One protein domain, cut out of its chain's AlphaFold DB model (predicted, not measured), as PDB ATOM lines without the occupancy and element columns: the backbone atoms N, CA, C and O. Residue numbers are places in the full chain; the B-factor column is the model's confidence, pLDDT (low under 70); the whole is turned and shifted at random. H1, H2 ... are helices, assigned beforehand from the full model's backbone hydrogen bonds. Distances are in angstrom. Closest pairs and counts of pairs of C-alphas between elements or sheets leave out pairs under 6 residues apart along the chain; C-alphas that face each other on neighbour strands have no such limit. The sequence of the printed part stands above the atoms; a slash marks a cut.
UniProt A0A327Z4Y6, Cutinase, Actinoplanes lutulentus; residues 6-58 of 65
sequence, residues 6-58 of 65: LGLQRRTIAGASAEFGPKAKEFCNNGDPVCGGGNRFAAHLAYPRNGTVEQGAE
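Overview. This is residues 6 to 58 of the 65 residues of the protein "Cutinase" of Actinoplanes lutulentus (UniProt A0A327Z4Y6). This flat piece has little regular structure: four short helices sit round its rim, and the long link of residues 17 to 40 crosses the middle between H2 and H3. The printed part has 53 residues, 20 of them in the helices H1, H2, H3, H4, in that order, with no named strand; its class is all helix. It is only just compact, close to loose, with a radius of gyration of the C-alphas of 11.8 A and spans of 32 by 28 by 11 A.

Along the chain. Find C-alpha 52 at (-14.469, 5.241, 92.546); from there H4, the longest helix, runs 9.7 A to C-alpha 58 at (-21.140, -0.470, 88.374). H3 is residues 41 to 45, 6.4 A; H2 is 13 to 16, 4.9 A; H1 is 6 to 9, 5.4 A.

Arrangement. H4 and H3 are apart. H1 and H2 are close but not clearly touching; their closest C-alphas, Leu 6 and Ile 13, are 7.6 A apart. In H3 and H4 every O i to N i+4 pair is within hydrogen-bond range; H1 and H2 are too short for one.

Size, cuts and confidence. The C-alphas of Glu 19 and Ala 42 are farthest apart, 31.7 A. The printed part has no cut, and no printed residue is under 70 in pLDDT.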
ATOM      1  N   LEU A   6       1.453  -2.127  89.176       96.94
ATOM      2  CA  LEU A   6       2.025  -2.216  87.822       96.94
ATOM      3  C   LEU A   6       2.425  -0.839  87.266       96.94
ATOM      4  O   LEU A   6       3.354  -0.755  86.459       96.94
ATOM      5  N   GLY A   7       1.800   0.244  87.740       96.56
ATOM      6  CA  GLY A   7       2.174   1.609  87.383       96.56
ATOM      7  C   GLY A   7       3.593   1.998  87.811       96.56
ATOM      8  O   GLY A   7       4.228   2.785  87.110       96.56
ATOM      9  N   LEU A   8       4.162   1.360  88.844       96.38
ATOM     10  CA  LEU A   8       5.579   1.514  89.212       96.38
ATOM     11  C   LEU A   8       6.520   1.084  88.074       96.38
ATOM     12  O   LEU A   8       7.633   1.583  87.954       96.38
ATOM     13  N   GLN A   9       6.055   0.173  87.216       96.06
ATOM     14  CA  GLN A   9       6.755  -0.305  86.021       96.06
ATOM     15  C   GLN A   9       6.232   0.355  84.735       96.06
ATOM     16  O   GLN A   9       6.592  -0.080  83.643       96.06
ATOM     17  N   ARG A  10       5.367   1.376  84.839       94.25
ATOM     18  CA  ARG A  10       4.623   1.981  83.716       94.25
ATOM     19  C   ARG A  10       3.798   0.965  82.917       94.25
ATOM     20  O   ARG A  10       3.719   1.037  81.692       94.25
ATOM     21  N   ARG A  11       3.192   0.000  83.611       96.19
ATOM     22  CA  ARG A  11       2.363  -1.057  83.020       96.19
ATOM     23  C   ARG A  11       0.921  -0.966  83.509       96.19
ATOM     24  O   ARG A  11       0.642  -0.432  84.576       96.19
ATOM     25  N   THR A  12       0.027  -1.547  82.723       96.50
ATOM     26  CA  THR A  12      -1.410  -1.683  82.997       96.50
ATOM     27  C   THR A  12      -1.795  -3.159  82.958       96.50
ATOM     28  O   THR A  12      -1.067  -3.976  82.388       96.50
ATOM     29  N   ILE A  13      -2.947  -3.525  83.524       96.44
ATOM     30  CA  ILE A  13      -3.493  -4.887  83.378       96.44
ATOM     31  C   ILE A  13      -3.787  -5.165  81.900       96.44
ATOM     32  O   ILE A  13      -3.469  -6.248  81.411       96.44
ATOM     33  N   ALA A  14      -4.301  -4.160  81.180       95.62
ATOM     34  CA  ALA A  14      -4.576  -4.237  79.746       95.62
ATOM     35  C   ALA A  14      -3.344  -4.625  78.912       95.62
ATOM     36  O   ALA A  14      -3.452  -5.450  78.012       95.62
ATOM     37  N   GLY A  15      -2.170  -4.072  79.232       95.94
ATOM     38  CA  GLY A  15      -0.919  -4.422  78.554       95.94
ATOM     39  C   GLY A  15      -0.226  -5.672  79.107       95.94
ATOM     40  O   GLY A  15       0.628  -6.245  78.437       95.94
ATOM     41  N   ALA A  16      -0.545  -6.093  80.334       96.62
ATOM     42  CA  ALA A  16       0.128  -7.204  81.008       96.62
ATOM     43  C   ALA A  16      -0.563  -8.564  80.829       96.62
ATOM     44  O   ALA A  16       0.071  -9.589  81.076       96.62
ATOM     45  N   SER A  17      -1.837  -8.594  80.435       96.44
ATOM     46  CA  SER A  17      -2.595  -9.834  80.272       96.44
ATOM     47  C   SER A  17      -3.621  -9.720  79.150       96.44
ATOM     48  O   SER A  17      -4.553  -8.925  79.237       96.44
ATOM     49  N   ALA A  18      -3.500 -10.580  78.136       96.25
ATOM     50  CA  ALA A  18      -4.507 -10.700  77.083       96.25
ATOM     51  C   ALA A  18      -5.862 -11.196  77.628       96.25
ATOM     52  O   ALA A  18      -6.910 -10.743  77.182       96.25
ATOM     53  N   GLU A  19      -5.836 -12.080  78.629       96.50
ATOM     54  CA  GLU A  19      -7.035 -12.677  79.229       96.50
ATOM     55  C   GLU A  19      -7.788 -11.694  80.136       96.50
ATOM     56  O   GLU A  19      -9.014 -11.576  80.080       96.50
ATOM     57  N   PHE A  20      -7.054 -10.973  80.989       95.00
ATOM     58  CA  PHE A  20      -7.659 -10.101  81.996       95.00
ATOM     59  C   PHE A  20      -7.760  -8.643  81.565       95.00
ATOM     60  O   PHE A  20      -8.570  -7.914  82.133       95.00
ATOM     61  N   GLY A  21      -7.003  -8.208  80.557       95.19
ATOM     62  CA  GLY A  21      -7.052  -6.841  80.044       95.19
ATOM     63  C   GLY A  21      -8.471  -6.370  79.697       95.19
ATOM     64  O   GLY A  21      -8.916  -5.370  80.256       95.19
ATOM     65  N   PRO A  22      -9.239  -7.119  78.883       93.38
ATOM     66  CA  PRO A  22     -10.628  -6.776  78.543       93.38
ATOM     67  C   PRO A  22     -11.619  -6.856  79.721       93.38
ATOM     68  O   PRO A  22     -12.750  -6.366  79.634       93.38
ATOM     69  N   LYS A  23     -11.216  -7.507  80.818       94.31
ATOM     70  CA  LYS A  23     -12.042  -7.760  82.010       94.31
ATOM     71  C   LYS A  23     -11.729  -6.800  83.156       94.31
ATOM     72  O   LYS A  23     -12.451  -6.783  84.148       94.31
ATOM     73  N   ALA A  24     -10.671  -6.003  83.037       95.38
ATOM     74  CA  ALA A  24     -10.194  -5.141  84.102       95.38
ATOM     75  C   ALA A  24     -10.590  -3.676  83.884       95.38
ATOM     76  O   ALA A  24     -10.520  -3.135  82.782       95.38
ATOM     77  N   LYS A  25     -10.934  -3.007  84.985       97.06
ATOM     78  CA  LYS A  25     -11.000  -1.548  85.091       97.06
ATOM     79  C   LYS A  25      -9.918  -1.090  86.057       97.06
ATOM     80  O   LYS A  25      -9.835  -1.605  87.175       97.06
ATOM     81  N   GLU A  26      -9.101  -0.131  85.647       97.00
ATOM     82  CA  GLU A  26      -8.065   0.468  86.490       97.00
ATOM     83  C   GLU A  26      -8.464   1.890  86.880       97.00
ATOM     84  O   GLU A  26      -8.857   2.691  86.033       97.00
ATOM     85  N   PHE A  27      -8.370   2.183  88.174       98.25
ATOM     86  CA  PHE A  27      -8.547   3.512  88.739       98.25
ATOM     87  C   PHE A  27      -7.186   3.993  89.222       98.25
ATOM     88  O   PHE A  27      -6.571   3.361  90.086       98.25
ATOM     89  N   CYS A  28      -6.727   5.099  88.641       98.19
ATOM     90  CA  CYS A  28      -5.502   5.764  89.045       98.19
ATOM     91  C   CYS A  28      -5.784   7.240  89.313       98.19
ATOM     92  O   CYS A  28      -6.078   8.003  88.392       98.19
ATOM     93  N   ASN A  29      -5.737   7.634  90.584       98.12
ATOM     94  CA  ASN A  29      -5.926   9.019  90.986       98.12
ATOM     95  C   ASN A  29      -4.730   9.865  90.535       98.12
ATOM     96  O   ASN A  29      -3.579   9.434  90.605       98.12
ATOM     97  N   ASN A  30      -4.992  11.104  90.119       97.06
ATOM     98  CA  ASN A  30      -3.920  12.024  89.756       97.06
ATOM     99  C   ASN A  30      -2.983  12.256  90.959       97.06
ATOM    100  O   ASN A  30      -3.426  12.611  92.054       97.06
ATOM    101  N   GLY A  31      -1.684  12.052  90.747       97.12
ATOM    102  CA  GLY A  31      -0.661  12.187  91.776       97.12
ATOM    103  C   GLY A  31      -0.456  10.947  92.648       97.12
ATOM    104  O   GLY A  31       0.422  10.994  93.506       97.12
ATOM    105  N   ASP A  32      -1.199   9.854  92.436       98.50
ATOM    106  CA  ASP A  32      -0.951   8.581  93.118       98.50
ATOM    107  C   ASP A  32       0.470   8.068  92.775       98.50
ATOM    108  O   ASP A  32       0.778   7.837  91.596       98.50
ATOM    109  N   PRO A  33       1.359   7.908  93.777       97.94
ATOM    110  CA  PRO A  33       2.734   7.469  93.554       97.94
ATOM    111  C   PRO A  33       2.848   6.018  93.082       97.94
ATOM    112  O   PRO A  33       3.863   5.650  92.499       97.94
ATOM    113  N   VAL A  34       1.827   5.191  93.316       97.94
ATOM    114  CA  VAL A  34       1.851   3.755  93.028       97.94
ATOM    115  C   VAL A  34       1.488   3.483  91.573       97.94
ATOM    116  O   VAL A  34       2.208   2.776  90.873       97.94
ATOM    117  N   CYS A  35       0.387   4.061  91.095       97.75
ATOM    118  CA  CYS A  35      -0.113   3.772  89.750       97.75
ATOM    119  C   CYS A  35       0.278   4.814  88.693       97.75
ATOM    120  O   CYS A  35       0.290   4.491  87.507       97.75
ATOM    121  N   GLY A  36       0.576   6.055  89.098       92.75
ATOM    122  CA  GLY A  36       0.744   7.192  88.186       92.75
ATOM    123  C   GLY A  36       2.102   7.885  88.268       92.75
ATOM    124  O   GLY A  36       2.298   8.899  87.604       92.75
ATOM    125  N   GLY A  37       3.030   7.382  89.092       90.44
ATOM    126  CA  GLY A  37       4.356   7.984  89.280       90.44
ATOM    127  C   GLY A  37       4.326   9.376  89.923       90.44
ATOM    128  O   GLY A  37       5.259  10.155  89.741       90.44
ATOM    129  N   GLY A  38       3.244   9.710  90.636       95.12
ATOM    130  CA  GLY A  38       3.136  10.946  91.407       95.12
ATOM    131  C   GLY A  38       3.855  10.877  92.759       95.12
ATOM    132  O   GLY A  38       4.670   9.997  93.012       95.12
ATOM    133  N   ASN A  39       3.544  11.811  93.657       96.94
ATOM    134  CA  ASN A  39       4.115  11.878  95.011       96.94
ATOM    135  C   ASN A  39       3.061  12.124  96.108       96.94
ATOM    136  O   ASN A  39       3.399  12.409  97.256       96.94
ATOM    137  N   ARG A  40       1.769  12.029  95.772       97.81
ATOM    138  CA  ARG A  40       0.654  12.338  96.671       97.81
ATOM    139  C   ARG A  40       0.063  11.051  97.236       97.81
ATOM    140  O   ARG A  40      -0.905  10.519  96.705       97.81
ATOM    141  N   PHE A  41       0.589  10.576  98.363       97.62
ATOM    142  CA  PHE A  41       0.039   9.392  99.047       97.62
ATOM    143  C   PHE A  41      -1.431   9.548  99.449       97.62
ATOM    144  O   PHE A  41      -2.184   8.580  99.407       97.62
ATOM    145  N   ALA A  42      -1.877  10.770  99.752       98.25
ATOM    146  CA  ALA A  42      -3.290  11.041  99.997       98.25
ATOM    147  C   ALA A  42      -4.175  10.660  98.792       98.25
ATOM    148  O   ALA A  42      -5.287  10.185  98.990       98.25
ATOM    149  N   ALA A  43      -3.672  10.801  97.557       98.44
ATOM    150  CA  ALA A  43      -4.384  10.364  96.359       98.44
ATOM    151  C   ALA A  43      -4.521   8.834  96.318       98.44
ATOM    152  O   ALA A  43      -5.597   8.340  95.999       98.44
ATOM    153  N   HIS A  44      -3.490   8.083  96.711       98.44
ATOM    154  CA  HIS A  44      -3.562   6.620  96.794       98.44
ATOM    155  C   HIS A  44      -4.560   6.142  97.859       98.44
ATOM    156  O   HIS A  44      -5.330   5.214  97.641       98.44
ATOM    157  N   LEU A  45      -4.603   6.807  99.014       98.25
ATOM    158  CA  LEU A  45      -5.481   6.417 100.122       98.25
ATOM    159  C   LEU A  45      -6.942   6.867  99.941       98.25
ATOM    160  O   LEU A  45      -7.804   6.485 100.731       98.25
ATOM    161  N   ALA A  46      -7.235   7.676  98.921       98.31
ATOM    162  CA  ALA A  46      -8.557   8.261  98.718       98.31
ATOM    163  C   ALA A  46      -9.570   7.333  98.028       98.31
ATOM    164  O   ALA A  46     -10.762   7.635  98.086       98.31
ATOM    165  N   TYR A  47      -9.152   6.222  97.399       98.50
ATOM    166  CA  TYR A  47     -10.065   5.358  96.625       98.50
ATOM    167  C   TYR A  47     -11.337   4.931  97.374       98.50
ATOM    168  O   TYR A  47     -12.407   5.014  96.778       98.50
ATOM    169  N   PRO A  48     -11.296   4.560  98.671       98.19
ATOM    170  CA  PRO A  48     -12.507   4.151  99.385       98.19
ATOM    171  C   PRO A  48     -13.540   5.268  99.599       98.19
ATOM    172  O   PRO A  48     -14.634   4.986 100.072       98.19
ATOM    173  N   ARG A  49     -13.186   6.539  99.353       97.44
ATOM    174  CA  ARG A  49     -13.999   7.715  99.724       97.44
ATOM    175  C   ARG A  49     -14.219   8.706  98.583       97.44
ATOM    176  O   ARG A  49     -14.893   9.709  98.778       97.44
ATOM    177  N   ASN A  50     -13.629   8.473  97.414       97.00
ATOM    178  CA  ASN A  50     -13.640   9.424  96.299       97.00
ATOM    179  C   ASN A  50     -14.658   9.069  95.197       97.00
ATOM    180  O   ASN A  50     -14.550   9.590  94.088       97.00
ATOM    181  N   GLY A  51     -15.600   8.159  95.472       96.94
ATOM    182  CA  GLY A  51     -16.644   7.739  94.529       96.94
ATOM    183  C   GLY A  51     -16.211   6.682  93.504       96.94
ATOM    184  O   GLY A  51     -17.005   6.272  92.659       96.94
ATOM    185  N   THR A  52     -14.945   6.249  93.513       98.19
ATOM    186  CA  THR A  52     -14.469   5.241  92.546       98.19
ATOM    187  C   THR A  52     -14.875   3.816  92.924       98.19
ATOM    188  O   THR A  52     -14.906   2.949  92.051       98.19
ATOM    189  N   VAL A  53     -15.232   3.564  94.189       98.25
ATOM    190  CA  VAL A  53     -15.779   2.268  94.626       98.25
ATOM    191  C   VAL A  53     -17.104   1.990  93.927       98.25
ATOM    192  O   VAL A  53     -17.268   0.912  93.359       98.25
ATOM    193  N   GLU A  54     -18.001   2.973  93.888       98.31
ATOM    194  CA  GLU A  54     -19.289   2.894  93.201       98.31
ATOM    195  C   GLU A  54     -19.090   2.647  91.700       98.31
ATOM    196  O   GLU A  54     -19.644   1.697  91.157       98.31
ATOM    197  N   GLN A  55     -18.190   3.395  91.051       98.12
ATOM    198  CA  GLN A  55     -17.838   3.175  89.637       98.12
ATOM    199  C   GLN A  55     -17.275   1.766  89.384       98.12
ATOM    200  O   GLN A  55     -17.505   1.161  88.335       98.12
ATOM    201  N   GLY A  56     -16.491   1.237  90.328       97.50
ATOM    202  CA  GLY A  56     -15.966  -0.124  90.268       97.50
ATOM    203  C   GLY A  56     -17.067  -1.176  90.390       97.50
ATOM    204  O   GLY A  56     -17.038  -2.171  89.663       97.50
ATOM    205  N   ALA A  57     -18.041  -0.942  91.269       97.50
ATOM    206  CA  ALA A  57     -19.204  -1.803  91.440       97.50
ATOM    207  C   ALA A  57     -20.103  -1.794  90.195       97.50
ATOM    208  O   ALA A  57     -20.470  -2.860  89.712       97.50
ATOM    209  N   GLU A  58     -20.383  -0.620  89.625       97.25
ATOM    210  CA  GLU A  58     -21.140  -0.470  88.374       97.25
ATOM    211  C   GLU A  58     -20.462  -1.200  87.210       97.25
ATOM    212  O   GLU A  58     -21.111  -1.947  86.476       97.25
TER     213      GLU A  58